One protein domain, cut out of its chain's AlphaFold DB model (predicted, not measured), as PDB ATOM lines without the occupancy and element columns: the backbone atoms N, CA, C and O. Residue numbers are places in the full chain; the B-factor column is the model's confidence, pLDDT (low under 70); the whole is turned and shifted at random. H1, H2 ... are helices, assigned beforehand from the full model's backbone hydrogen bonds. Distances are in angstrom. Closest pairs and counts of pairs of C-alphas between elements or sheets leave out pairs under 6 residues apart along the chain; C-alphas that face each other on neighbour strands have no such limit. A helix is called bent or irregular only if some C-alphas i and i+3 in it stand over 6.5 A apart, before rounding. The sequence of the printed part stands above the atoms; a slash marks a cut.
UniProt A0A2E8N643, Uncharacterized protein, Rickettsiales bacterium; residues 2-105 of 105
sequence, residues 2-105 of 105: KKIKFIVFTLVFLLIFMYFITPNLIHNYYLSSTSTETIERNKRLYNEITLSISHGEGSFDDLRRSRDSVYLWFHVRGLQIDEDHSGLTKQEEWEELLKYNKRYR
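This is residues 2 to 105 of the 105 residues of an uncharacterized protein of Rickettsiales bacterium (UniProt A0A2E8N643). A long bent helix, H1, sticks out with residues 2 to 18 from a body in which H2 and H3 form a hairpin and H4 crosses the last residues of H3. The 104 printed residues hold four named helices, H1 to H4 in order: all helix. The whole is loose, radius of gyration of the C-alphas 18.2 A, spanning 67 by 28 by 28 A.

By its hydrogen bonds H1, residues 2 to 32, was assigned as one helix, but it is bent: C-alphas 20 and 23 are 6.8 A apart. Arm H1a, 2 to 20, starts at (10.454, 62.753, 25.458) and measures 27.7 A; H1b is 23 to 32. H2, 36 to 55, measures 28.7 A; H3, 60 to 76, 24.1 A; H4, 90 to 104, ends at (-4.253, 23.205, 43.028).

H1b touches H4, closest C-alphas Pro 23 and Trp 94, 6.5 A. H2 and H3, a hairpin, touch at Tyr 46 and Arg 67, closest C-alphas 5.8 A, a shallow tilt of 28 degrees, opposite ways. H3 touches H4 with residues 72 to 76 alone, closest C-alphas Val 76 and Leu 97, 5.8 A. Every O i to N i+4 pair in H1a, H1b, H2, H3 and H4 is within hydrogen-bond range.

The printed part has no cut; H3 to H4 is a long link. Residues 83 to 87 and 105 have pLDDT under 70.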
ATOM      1  N   LYS A   2       9.983  62.881  24.053       76.56
ATOM      2  CA  LYS A   2      10.454  62.753  25.458       76.56
ATOM      3  C   LYS A   2       9.432  62.101  26.414       76.56
ATOM      4  O   LYS A   2       9.804  61.227  27.185       76.56
ATOM      5  N   LYS A   3       8.144  62.454  26.300       84.62
ATOM      6  CA  LYS A   3       7.058  61.879  27.124       84.62
ATOM      7  C   LYS A   3       6.857  60.372  26.907       84.62
ATOM      8  O   LYS A   3       6.676  59.647  27.871       84.62
ATOM      9  N   ILE A   4       6.950  59.899  25.662       90.38
ATOM     10  CA  ILE A   4       6.803  58.468  25.332       90.38
ATOM     11  C   ILE A   4       7.947  57.662  25.957       90.38
ATOM     12  O   ILE A   4       7.700  56.648  26.594       90.38
ATOM     13  N   LYS A   5       9.189  58.154  25.846       90.12
ATOM     14  CA  LYS A   5      10.351  57.513  26.481       90.12
ATOM     15  C   LYS A   5      10.199  57.429  28.003       90.12
ATOM     16  O   LYS A   5      10.513  56.397  28.579       90.12
ATOM     17  N   PHE A   6       9.680  58.486  28.631       94.19
ATOM     18  CA  PHE A   6       9.401  58.495  30.068       94.19
ATOM     19  C   PHE A   6       8.332  57.464  30.460       94.19
ATOM     20  O   PHE A   6       8.549  56.698  31.385       94.19
ATOM     21  N   ILE A   7       7.220  57.384  29.722       95.38
ATOM     22  CA  ILE A   7       6.157  56.398  29.983       95.38
ATOM     23  C   ILE A   7       6.694  54.966  29.877       95.38
ATOM     24  O   ILE A   7       6.451  54.155  30.766       95.38
ATOM     25  N   VAL A   8       7.447  54.661  28.816       94.88
ATOM     26  CA  VAL A   8       8.045  53.330  28.625       94.88
ATOM     27  C   VAL A   8       9.004  52.997  29.766       94.88
ATOM     28  O   VAL A   8       8.941  51.903  30.313       94.88
ATOM     29  N   PHE A   9       9.851  53.950  30.164       95.50
ATOM     30  CA  PHE A   9      10.761  53.769  31.293       95.50
ATOM     31  C   PHE A   9      10.008  53.458  32.592       95.50
ATOM     32  O   PHE A   9      10.336  52.489  33.273       95.50
ATOM     33  N   THR A  10       8.958  54.222  32.902       95.31
ATOM     34  CA  THR A  10       8.124  53.991  34.089       95.31
ATOM     35  C   THR A  10       7.459  52.617  34.059       95.31
ATOM     36  O   THR A  10       7.443  51.931  35.075       95.31
ATOM     37  N   LEU A  11       6.951  52.178  32.904       96.31
ATOM     38  CA  LEU A  11       6.345  50.852  32.761       96.31
ATOM     39  C   LEU A  11       7.356  49.729  33.011       96.31
ATOM     40  O   LEU A  11       7.062  48.806  33.765       96.31
ATOM     41  N   VAL A  12       8.554  49.821  32.428       96.19
ATOM     42  CA  VAL A  12       9.619  48.830  32.656       96.19
ATOM     43  C   VAL A  12      10.011  48.793  34.132       96.19
ATOM     44  O   VAL A  12      10.110  47.715  34.712       96.19
ATOM     45  N   PHE A  13      10.170  49.959  34.760       96.38
ATOM     46  CA  PHE A  13      10.478  50.045  36.183       96.38
ATOM     47  C   PHE A  13       9.390  49.396  37.051       96.38
ATOM     48  O   PHE A  13       9.706  48.625  37.953       96.38
ATOM     49  N   LEU A  14       8.110  49.641  36.749       96.44
ATOM     50  CA  LEU A  14       6.987  49.018  37.453       96.44
ATOM     51  C   LEU A  14       6.972  47.494  37.294       96.44
ATOM     52  O   LEU A  14       6.717  46.793  38.267       96.44
ATOM     53  N   LEU A  15       7.273  46.969  36.103       95.88
ATOM     54  CA  LEU A  15       7.349  45.521  35.877       95.88
ATOM     55  C   LEU A  15       8.464  44.874  36.704       95.88
ATOM     56  O   LEU A  15       8.234  43.847  37.340       95.88
ATOM     57  N   ILE A  16       9.645  45.499  36.745       95.44
ATOM     58  CA  ILE A  16      10.763  45.038  37.579       95.44
ATOM     59  C   ILE A  16      10.357  45.077  39.053       95.44
ATOM     60  O   ILE A  16      10.534  44.099  39.772       95.44
ATOM     61  N   PHE A  17       9.760  46.178  39.504       95.75
ATOM     62  CA  PHE A  17       9.308  46.327  40.885       95.75
ATOM     63  C   PHE A  17       8.286  45.249  41.282       95.75
ATOM     64  O   PHE A  17       8.420  44.630  42.337       95.75
ATOM     65  N   MET A  18       7.311  44.961  40.413       95.19
ATOM     66  CA  MET A  18       6.337  43.888  40.639       95.19
ATOM     67  C   MET A  18       6.998  42.510  40.705       95.19
ATOM     68  O   MET A  18       6.674  41.736  41.600       95.19
ATOM     69  N   TYR A  19       7.967  42.219  39.831       95.06
ATOM     70  CA  TYR A  19       8.689  40.944  39.847       95.06
ATOM     71  C   TYR A  19       9.309  40.630  41.219       95.06
ATOM     72  O   TYR A  19       9.249  39.484  41.664       95.06
ATOM     73  N   PHE A  20       9.846  41.638  41.915       93.69
ATOM     74  CA  PHE A  20      10.461  41.457  43.233       93.69
ATOM     75  C   PHE A  20       9.465  41.431  44.399       93.69
ATOM     76  O   PHE A  20       9.733  40.785  45.411       93.69
ATOM     77  N   ILE A  21       8.338  42.137  44.295       93.88
ATOM     78  CA  ILE A  21       7.412  42.326  45.426       93.88
ATOM     79  C   ILE A  21       6.284  41.305  45.437       93.88
ATOM     80  O   ILE A  21       5.844  40.889  46.511       93.88
ATOM     81  N   THR A  22       5.805  40.892  44.267       93.88
ATOM     82  CA  THR A  22       4.643  40.010  44.169       93.88
ATOM     83  C   THR A  22       4.826  38.671  44.895       93.88
ATOM     84  O   THR A  22       3.893  38.310  45.614       93.88
ATOM     85  N   PRO A  23       5.976  37.966  44.824       93.06
ATOM     86  CA  PRO A  23       6.161  36.723  45.577       93.06
ATOM     87  C   PRO A  23       5.953  36.905  47.084       93.06
ATOM     88  O   PRO A  23       5.136  36.211  47.684       93.06
ATOM     89  N   ASN A  24       6.578  37.928  47.675       92.31
ATOM     90  CA  ASN A  24       6.445  38.233  49.101       92.31
ATOM     91  C   ASN A  24       4.988  38.514  49.501       92.31
ATOM     92  O   ASN A  24       4.532  38.059  50.550       92.31
ATOM     93  N   LEU A  25       4.240  39.253  48.673       94.38
ATOM     94  CA  LEU A  25       2.818  39.511  48.921       94.38
ATOM     95  C   LEU A  25       1.997  38.217  48.902       94.38
ATOM     96  O   LEU A  25       1.138  38.030  49.763       94.38
ATOM     97  N   ILE A  26       2.272  37.326  47.949       94.50
ATOM     98  CA  ILE A  26       1.584  36.038  47.827       94.50
ATOM     99  C   ILE A  26       1.906  35.137  49.027       94.50
ATOM    100  O   ILE A  26       0.981  34.589  49.628       94.50
ATOM    101  N   HIS A  27       3.177  35.033  49.424       93.62
ATOM    102  CA  HIS A  27       3.589  34.271  50.606       93.62
ATOM    103  C   HIS A  27       2.890  34.770  51.872       93.62
ATOM    104  O   HIS A  27       2.265  33.982  52.582       93.62
ATOM    105  N   ASN A  28       2.903  36.085  52.107       93.44
ATOM    106  CA  ASN A  28       2.238  36.696  53.258       93.44
ATOM    107  C   ASN A  28       0.724  36.454  53.246       93.44
ATOM    108  O   ASN A  28       0.134  36.160  54.286       93.44
ATOM    109  N   TYR A  29       0.087  36.537  52.077       95.38
ATOM    110  CA  TYR A  29      -1.336  36.242  51.936       95.38
ATOM    111  C   TYR A  29      -1.653  34.786  52.312       95.38
ATOM    112  O   TYR A  29      -2.523  34.537  53.152       95.38
ATOM    113  N   TYR A  30      -0.918  33.818  51.760       94.81
ATOM    114  CA  TYR A  30      -1.118  32.408  52.095       94.81
ATOM    115  C   TYR A  30      -0.799  32.102  53.559       94.81
ATOM    116  O   TYR A  30      -1.530  31.338  54.188       94.81
ATOM    117  N   LEU A  31       0.248  32.701  54.125       94.50
ATOM    118  CA  LEU A  31       0.604  32.514  55.527       94.50
ATOM    119  C   LEU A  31      -0.479  33.067  56.458       94.50
ATOM    120  O   LEU A  31      -0.942  32.358  57.344       94.50
ATOM    121  N   SER A  32      -0.938  34.298  56.213       95.19
ATOM    122  CA  SER A  32      -1.963  34.959  57.038       95.19
ATOM    123  C   SER A  32      -3.311  34.233  57.048       95.19
ATOM    124  O   SER A  32      -4.070  34.345  58.007       95.19
ATOM    125  N   SER A  33      -3.602  33.465  55.996       93.94
ATOM    126  CA  SER A  33      -4.820  32.658  55.869       93.94
ATOM    127  C   SER A  33      -4.653  31.216  56.361       93.94
ATOM    128  O   SER A  33      -5.600  30.431  56.300       93.94
ATOM    129  N   THR A  34      -3.470  30.844  56.858       95.06
ATOM    130  CA  THR A  34      -3.170  29.483  57.308       95.06
ATOM    131  C   THR A  34      -3.150  29.409  58.835       95.06
ATOM    132  O   THR A  34      -2.414  30.132  59.497       95.06
ATOM    133  N   SER A  35      -3.937  28.494  59.410       96.88
ATOM    134  CA  SER A  35      -3.949  28.268  60.859       96.88
ATOM    135  C   SER A  35      -2.719  27.493  61.339       96.88
ATOM    136  O   SER A  35      -2.220  26.605  60.643       96.88
ATOM    137  N   THR A  36      -2.291  27.744  62.578       95.69
ATOM    138  CA  THR A  36      -1.212  26.987  63.234       95.69
ATOM    139  C   THR A  36      -1.501  25.485  63.270       95.69
ATOM    140  O   THR A  36      -0.610  24.678  63.031       95.69
ATOM    141  N   GLU A  37      -2.760  25.092  63.478       97.44
ATOM    142  CA  GLU A  37      -3.175  23.683  63.432       97.44
ATOM    143  C   GLU A  37      -2.889  23.042  62.063       97.44
ATOM    144  O   GLU A  37      -2.393  21.917  61.986       97.44
ATOM    145  N   THR A  38      -3.152  23.772  60.975       97.00
ATOM    146  CA  THR A  38      -2.879  23.296  59.614       97.00
ATOM    147  C   THR A  38      -1.379  23.141  59.374       97.00
ATOM    148  O   THR A  38      -0.963  22.154  58.767       97.00
ATOM    149  N   ILE A  39      -0.576  24.088  59.870       95.81
ATOM    150  CA  ILE A  39       0.890  24.040  59.795       95.81
ATOM    151  C   ILE A  39       1.407  22.785  60.508       95.81
ATOM    152  O   ILE A  39       2.104  21.979  59.895       95.81
ATOM    153  N   GLU A  40       0.997  22.555  61.757       96.25
ATOM    154  CA  GLU A  40       1.432  21.395  62.547       96.25
ATOM    155  C   GLU A  40       0.955  20.060  61.964       96.25
ATOM    156  O   GLU A  40       1.672  19.056  61.988       96.25
ATOM    157  N   ARG A  41      -0.258  20.018  61.405       97.31
ATOM    158  CA  ARG A  41      -0.753  18.832  60.695       97.31
ATOM    159  C   ARG A  41       0.110  18.513  59.475       97.31
ATOM    160  O   ARG A  41       0.518  17.369  59.309       97.31
ATOM    161  N   ASN A  42       0.405  19.506  58.641       96.62
ATOM    162  CA  ASN A  42       1.216  19.291  57.444       96.62
ATOM    163  C   ASN A  42       2.675  18.980  57.781       96.62
ATOM    164  O   ASN A  42       3.312  18.216  57.062       96.62
ATOM    165  N   LYS A  43       3.190  19.507  58.895       96.12
ATOM    166  CA  LYS A  43       4.533  19.192  59.386       96.12
ATOM    167  C   LYS A  43       4.637  17.722  59.784       96.12
ATOM    168  O   LYS A  43       5.567  17.038  59.371       96.12
ATOM    169  N   ARG A  44       3.643  17.219  60.526       97.12
ATOM    170  CA  ARG A  44       3.535  15.788  60.851       97.12
ATOM    171  C   ARG A  44       3.447  14.930  59.596       97.12
ATOM    172  O   ARG A  44       4.249  14.018  59.450       97.12
ATOM    173  N   LEU A  45       2.574  15.297  58.658       97.00
ATOM    174  CA  LEU A  45       2.427  14.585  57.389       97.00
ATOM    175  C   LEU A  45       3.742  14.519  56.594       97.00
ATOM    176  O   LEU A  45       4.096  13.466  56.075       97.00
ATOM    177  N   TYR A  46       4.484  15.626  56.504       96.38
ATOM    178  CA  TYR A  46       5.784  15.655  55.829       96.38
ATOM    179  C   TYR A  46       6.780  14.671  56.458       96.38
ATOM    180  O   TYR A  46       7.439  13.904  55.748       96.38
ATOM    181  N   ASN A  47       6.860  14.666  57.789       95.56
ATOM    182  CA  ASN A  47       7.760  13.795  58.537       95.56
ATOM    183  C   ASN A  47       7.358  12.321  58.420       95.56
ATOM    184  O   ASN A  47       8.221  11.479  58.196       95.56
ATOM    185  N   GLU A  48       6.064  12.009  58.507       96.56
ATOM    186  CA  GLU A  48       5.534  10.652  58.324       96.56
ATOM    187  C   GLU A  48       5.889  10.099  56.940       96.56
ATOM    188  O   GLU A  48       6.460   9.016  56.839       96.56
ATOM    189  N   ILE A  49       5.652  10.872  55.874       96.12
ATOM    190  CA  ILE A  49       6.010  10.455  54.511       96.12
ATOM    191  C   ILE A  49       7.526  10.255  54.386       96.12
ATOM    192  O   ILE A  49       7.978   9.295  53.763       96.12
ATOM    193  N   THR A  50       8.321  11.149  54.978       94.94
ATOM    194  CA  THR A  50       9.787  11.050  54.960       94.94
ATOM    195  C   THR A  50      10.268   9.770  55.647       94.94
ATOM    196  O   THR A  50      11.141   9.084  55.112       94.94
ATOM    197  N   LEU A  51       9.655   9.401  56.775       96.19
ATOM    198  CA  LEU A  51       9.938   8.148  57.474       96.19
ATOM    199  C   LEU A  51       9.541   6.929  56.635       96.19
ATOM    200  O   LEU A  51      10.368   6.035  56.459       96.19
ATOM    201  N   SER A  52       8.348   6.914  56.038       96.38
ATOM    202  CA  SER A  52       7.923   5.808  55.168       96.38
ATOM    203  C   SER A  52       8.858   5.623  53.969       96.38
ATOM    204  O   SER A  52       9.203   4.492  53.634       96.38
ATOM    205  N   ILE A  53       9.358   6.715  53.369       94.81
ATOM    206  CA  ILE A  53      10.394   6.640  52.324       94.81
ATOM    207  C   ILE A  53      11.667   5.987  52.872       94.81
ATOM    208  O   ILE A  53      12.210   5.091  52.228       94.81
ATOM    209  N   SER A  54      12.143   6.410  54.050       94.50
ATOM    210  CA  SER A  54      13.368   5.851  54.644       94.50
ATOM    211  C   SER A  54      13.251   4.372  55.018       94.50
ATOM    212  O   SER A  54      14.238   3.645  54.934       94.50
ATOM    213  N   HIS A  55      12.052   3.914  55.382       96.12
ATOM    214  CA  HIS A  55      11.777   2.516  55.711       96.12
ATOM    215  C   HIS A  55      11.421   1.660  54.486       96.12
ATOM    216  O   HIS A  55      11.282   0.445  54.612       96.12
ATOM    217  N   GLY A  56      11.291   2.260  53.297       93.12
ATOM    218  CA  GLY A  56      10.888   1.551  52.080       93.12
ATOM    219  C   GLY A  56       9.435   1.067  52.114       93.12
ATOM    220  O   GLY A  56       9.099   0.055  51.500       93.12
ATOM    221  N   GLU A  57       8.570   1.762  52.848       92.50
ATOM    222  CA  GLU A  57       7.164   1.405  52.994       92.50
ATOM    223  C   GLU A  57       6.348   1.952  51.819       92.50
ATOM    224  O   GLU A  57       6.178   3.155  51.675       92.50
ATOM    225  N   GLY A  58       5.792   1.079  50.981       91.06
ATOM    226  CA  GLY A  58       4.944   1.490  49.860       91.06
ATOM    227  C   GLY A  58       5.720   1.938  48.616       91.06
ATOM    228  O   GLY A  58       6.886   1.611  48.413       91.06
ATOM    229  N   SER A  59       5.028   2.638  47.718       94.94
ATOM    230  CA  SER A  59       5.580   3.068  46.429       94.94
ATOM    231  C   SER A  59       6.431   4.327  46.595       94.94
ATOM    232  O   SER A  59       5.914   5.400  46.918       94.94
ATOM    233  N   PHE A  60       7.737   4.208  46.336       92.81
ATOM    234  CA  PHE A  60       8.686   5.320  46.452       92.81
ATOM    235  C   PHE A  60       8.254   6.548  45.638       92.81
ATOM    236  O   PHE A  60       8.280   7.668  46.147       92.81
ATOM    237  N   ASP A  61       7.804   6.352  44.397       95.06
ATOM    238  CA  ASP A  61       7.405   7.453  43.515       95.06
ATOM    239  C   ASP A  61       6.125   8.156  43.984       95.06
ATOM    240  O   ASP A  61       5.964   9.363  43.779       95.06
ATOM    241  N   ASP A  62       5.198   7.429  44.609       95.38
ATOM    242  CA  ASP A  62       3.982   8.014  45.182       95.38
ATOM    243  C   ASP A  62       4.292   8.802  46.455       95.38
ATOM    244  O   ASP A  62       3.832   9.940  46.620       95.38
ATOM    245  N   LEU A  63       5.129   8.243  47.330       95.12
ATOM    246  CA  LEU A  63       5.557   8.920  48.548       95.12
ATOM    247  C   LEU A  63       6.384  10.163  48.240       95.12
ATOM    248  O   LEU A  63       6.108  11.227  48.789       95.12
ATOM    249  N   ARG A  64       7.332  10.081  47.302       94.56
ATOM    250  CA  ARG A  64       8.116  11.237  46.857       94.56
ATOM    251  C   ARG A  64       7.211  12.340  46.318       94.56
ATOM    252  O   ARG A  64       7.335  13.487  46.736       94.56
ATOM    253  N   ARG A  65       6.248  12.011  45.448       94.25
ATOM    254  CA  ARG A  65       5.288  12.996  44.916       94.25
ATOM    255  C   ARG A  65       4.427  13.638  45.999       94.25
ATOM    256  O   ARG A  65       4.081  14.815  45.853       94.25
ATOM    257  N   SER A  66       4.073  12.878  47.034       94.88
ATOM    258  CA  SER A  66       3.294  13.351  48.181       94.88
ATOM    259  C   SER A  66       4.127  14.280  49.057       94.88
ATOM    260  O   SER A  66       3.705  15.404  49.326       94.88
ATOM    261  N   ARG A  67       5.354  13.872  49.397       95.00
ATOM    262  CA  ARG A  67       6.324  14.684  50.136       95.00
ATOM    263  C   ARG A  67       6.596  16.004  49.423       95.00
ATOM    264  O   ARG A  67       6.435  17.056  50.028       95.00
ATOM    265  N   ASP A  68       6.907  15.959  48.127       93.31
ATOM    266  CA  ASP A  68       7.175  17.147  47.308       93.31
ATOM    267  C   ASP A  68       5.939  18.070  47.221       93.31
ATOM    268  O   ASP A  68       6.057  19.279  47.025       93.31
ATOM    269  N   SER A  69       4.729  17.518  47.367       94.56
ATOM    270  CA  SER A  69       3.487  18.295  47.444       94.56
ATOM    271  C   SER A  69       3.355  19.058  48.757       94.56
ATOM    272  O   SER A  69       2.979  20.229  48.748       94.56
ATOM    273  N   VAL A  70       3.657  18.396  49.875       95.19
ATOM    274  CA  VAL A  70       3.613  19.005  51.209       95.19
ATOM    275  C   VAL A  70       4.738  20.026  51.359       95.19
ATOM    276  O   VAL A  70       4.489  21.134  51.818       95.19
ATOM    277  N   TYR A  71       5.935  19.704  50.873       93.31
ATOM    278  CA  TYR A  71       7.059  20.633  50.758       93.31
ATOM    279  C   TYR A  71       6.649  21.925  50.033       93.31
ATOM    280  O   TYR A  71       6.740  23.018  50.590       93.31
ATOM    281  N   LEU A  72       6.074  21.804  48.829       93.44
ATOM    282  CA  LEU A  72       5.654  22.967  48.044       93.44
ATOM    283  C   LEU A  72       4.581  23.796  48.768       93.44
ATOM    284  O   LEU A  72       4.526  25.017  48.635       93.44
ATOM    285  N   TRP A  73       3.716  23.134  49.540       95.38
ATOM    286  CA  TRP A  73       2.698  23.801  50.343       95.38
ATOM    287  C   TRP A  73       3.305  24.705  51.428       95.38
ATOM    288  O   TRP A  73       2.774  25.800  51.643       95.38
ATOM    289  N   PHE A  74       4.398  24.280  52.076       94.25
ATOM    290  CA  PHE A  74       5.144  25.090  53.048       94.25
ATOM    291  C   PHE A  74       5.809  26.290  52.369       94.25
ATOM    292  O   PHE A  74       5.620  27.432  52.791       94.25
ATOM    293  N   HIS A  75       6.472  26.041  51.246       91.62
ATOM    294  CA  HIS A  75       7.215  27.041  50.484       91.62
ATOM    295  C   HIS A  75       6.350  28.191  49.968       91.62
ATOM    296  O   HIS A  75       6.651  29.364  50.173       91.62
ATOM    297  N   VAL A  76       5.184  27.878  49.403       93.06
ATOM    298  CA  VAL A  76       4.222  28.894  48.944       93.06
ATOM    299  C   VAL A  76       3.720  29.780  50.089       93.06
ATOM    300  O   VAL A  76       3.293  30.906  49.847       93.06
ATOM    301  N   ARG A  77       3.814  29.320  51.339       93.75
ATOM    302  CA  ARG A  77       3.470  30.079  52.552       93.75
ATOM    303  C   ARG A  77       4.666  30.782  53.189       93.75
ATOM    304  O   ARG A  77       4.508  31.356  54.260       93.75
ATOM    305  N   GLY A  78       5.845  30.734  52.572       89.94
ATOM    306  CA  GLY A  78       7.073  31.276  53.156       89.94
ATOM    307  C   GLY A  78       7.478  30.575  54.456       89.94
ATOM    308  O   GLY A  78       8.138  31.180  55.296       89.94
ATOM    309  N   LEU A  79       7.040  29.329  54.656       90.88
ATOM    310  CA  LEU A  79       7.387  28.523  55.820       90.88
ATOM    311  C   LEU A  79       8.529  27.573  55.467       90.88
ATOM    312  O   LEU A  79       8.506  26.937  54.417       90.88
ATOM    313  N   GLN A  80       9.479  27.433  56.387       86.62
ATOM    314  CA  GLN A  80      10.565  26.462  56.284       86.62
ATOM    315  C   GLN A  80      10.130  25.139  56.925       86.62
ATOM    316  O   GLN A  80       9.601  25.131  58.041       86.62
ATOM    317  N   ILE A  81      10.322  24.032  56.208       86.94
ATOM    318  CA  ILE A  81      10.028  22.675  56.696       86.94
ATOM    319  C   ILE A  81      11.298  21.835  56.880       86.94
ATOM    320  O   ILE A  81      11.313  20.939  57.722       86.94
ATOM    321  N   ASP A  82      12.367  22.169  56.162       76.56
ATOM    322  CA  ASP A  82      13.720  21.647  56.311       76.56
ATOM    323  C   ASP A  82      14.731  22.789  56.534       76.56
ATOM    324  O   ASP A  82      14.440  23.970  56.331       76.56
ATOM    325  N   GLU A  83      15.910  22.438  57.049       56.34
ATOM    326  CA  GLU A  83      16.919  23.406  57.507       56.34
ATOM    327  C   GLU A  83      17.656  24.126  56.357       56.34
ATOM    328  O   GLU A  83      18.409  25.063  56.613       56.34
ATOM    329  N   ASP A  84      17.426  23.748  55.093       54.09
ATOM    330  CA  ASP A  84      18.337  24.066  53.979       54.09
ATOM    331  C   ASP A  84      17.816  25.131  52.992       54.09
ATOM    332  O   ASP A  84      18.410  25.393  51.946       54.09
ATOM    333  N   HIS A  85      16.699  25.795  53.301       53.47
ATOM    334  CA  HIS A  85      16.064  26.762  52.387       53.47
ATOM    335  C   HIS A  85      16.129  28.213  52.845       53.47
ATOM    336  O   HIS A  85      15.210  29.012  52.658       53.47
ATOM    337  N   SER A  86      17.283  28.598  53.384       54.47
ATOM    338  CA  SER A  86      17.667  30.003  53.522       54.47
ATOM    339  C   SER A  86      18.414  30.489  52.269       54.47
ATOM    340  O   SER A  86      19.592  30.820  52.329       54.47
ATOM    341  N   GLY A  87      17.758  30.525  51.098       65.25
ATOM    342  CA  GLY A  87      18.465  31.024  49.907       65.25
ATOM    343  C   GLY A  87      17.823  30.905  48.529       65.25
ATOM    344  O   GLY A  87      18.570  30.979  47.556       65.25
ATOM    345  N   LEU A  88      16.502  30.733  48.402       78.00
ATOM    346  CA  LEU A  88      15.881  30.699  47.071       78.00
ATOM    347  C   LEU A  88      16.151  31.998  46.301       78.00
ATOM    348  O   LEU A  88      16.041  33.113  46.823       78.00
ATOM    349  N   THR A  89      16.485  31.853  45.026       89.00
ATOM    350  CA  THR A  89      16.487  32.961  44.080       89.00
ATOM    351  C   THR A  89      15.051  33.415  43.815       89.00
ATOM    352  O   THR A  89      14.089  32.657  43.933       89.00
ATOM    353  N   LYS A  90      14.881  34.665  43.368       88.31
ATOM    354  CA  LYS A  90      13.544  35.177  43.016       88.31
ATOM    355  C   LYS A  90      12.877  34.387  41.892       88.31
ATOM    356  O   LYS A  90      11.655  34.326  41.844       88.31
ATOM    357  N   GLN A  91      13.666  33.794  40.998       91.50
ATOM    358  CA  GLN A  91      13.132  32.932  39.952       91.50
ATOM    359  C   GLN A  91      12.532  31.653  40.552       91.50
ATOM    360  O   GLN A  91      11.408  31.303  40.206       91.50
ATOM    361  N   GLU A  92      13.239  30.999  41.474       90.62
ATOM    362  CA  GLU A  92      12.760  29.771  42.122       90.62
ATOM    363  C   GLU A  92      11.491  30.021  42.947       90.62
ATOM    364  O   GLU A  92      10.550  29.236  42.865       90.62
ATOM    365  N   GLU A  93      11.393  31.158  43.646       90.56
ATOM    366  CA  GLU A  93      10.152  31.551  44.333       90.56
ATOM    367  C   GLU A  93       8.961  31.626  43.361       90.56
ATOM    368  O   GLU A  93       7.878  31.101  43.630       90.56
ATOM    369  N   TRP A  94       9.153  32.253  42.195       94.44
ATOM    370  CA  TRP A  94       8.119  32.304  41.161       94.44
ATOM    371  C   TRP A  94       7.771  30.916  40.624       94.44
ATOM    372  O   TRP A  94       6.591  30.619  40.432       94.44
ATOM    373  N   GLU A  95       8.766  30.062  40.386       93.38
ATOM    374  CA  GLU A  95       8.552  28.695  39.914       93.38
ATOM    375  C   GLU A  95       7.721  27.878  40.907       93.38
ATOM    376  O   GLU A  95       6.785  27.187  40.497       93.38
ATOM    377  N   GLU A  96       7.983  28.006  42.207       92.44
ATOM    378  CA  GLU A  96       7.203  27.351  43.255       92.44
ATOM    379  C   GLU A  96       5.757  27.862  43.302       92.44
ATOM    380  O   GLU A  96       4.813  27.062  43.295       92.44
ATOM    381  N   LEU A  97       5.556  29.183  43.255       93.44
ATOM    382  CA  LEU A  97       4.220  29.785  43.221       93.44
ATOM    383  C   LEU A  97       3.417  29.342  41.989       93.44
ATOM    384  O   LEU A  97       2.244  28.966  42.101       93.44
ATOM    385  N   LEU A  98       4.045  29.333  40.811       94.75
ATOM    386  CA  LEU A  98       3.417  28.892  39.565       94.75
ATOM    387  C   LEU A  98       3.114  27.391  39.586       94.75
ATOM    388  O   LEU A  98       2.021  26.977  39.187       94.75
ATOM    389  N   LYS A  99       4.046  26.571  40.085       94.38
ATOM    390  CA  LYS A  99       3.872  25.120  40.233       94.38
ATOM    391  C   LYS A  99       2.715  24.799  41.172       94.38
ATOM    392  O   LYS A  99       1.915  23.916  40.865       94.38
ATOM    393  N   TYR A 100       2.587  25.526  42.280       93.50
ATOM    394  CA  TYR A 100       1.484  25.356  43.221       93.50
ATOM    395  C   TYR A 100       0.148  25.750  42.594       93.50
ATOM    396  O   TYR A 100      -0.799  24.965  42.632       93.50
ATOM    397  N   ASN A 101       0.077  26.913  41.939       91.50
ATOM    398  CA  ASN A 101      -1.148  27.357  41.277       91.50
ATOM    399  C   ASN A 101      -1.587  26.386  40.168       91.50
ATOM    400  O   ASN A 101      -2.767  26.091  40.072       91.50
ATOM    401  N   LYS A 102      -0.657  25.824  39.381       92.62
ATOM    402  CA  LYS A 102      -0.970  24.805  38.362       92.62
ATOM    403  C   LYS A 102      -1.494  23.491  38.958       92.62
ATOM    404  O   LYS A 102      -2.208  22.757  38.285       92.62
ATOM    405  N   ARG A 103      -1.075  23.145  40.178       88.62
ATOM    406  CA  ARG A 103      -1.413  21.865  40.821       88.62
ATOM    407  C   ARG A 103      -2.747  21.900  41.564       88.62
ATOM    408  O   ARG A 103      -3.380  20.858  41.683       88.62
ATOM    409  N   TYR A 104      -3.135  23.061  42.088       79.88
ATOM    410  CA  TYR A 104      -4.253  23.205  43.028       79.88
ATOM    411  C   TYR A 104      -5.377  24.134  42.540       79.88
ATOM    412  O   TYR A 104      -6.270  24.464  43.323       79.88
ATOM    413  N   ARG A 105      -5.341  24.562  41.275       64.62
ATOM    414  CA  ARG A 105      -6.355  25.404  40.636       64.62
ATOM    415  C   ARG A 105      -6.695  24.855  39.259       64.62
ATOM    416  O   ARG A 105      -7.886  24.951  38.900       64.62
TER     417      ARG A 105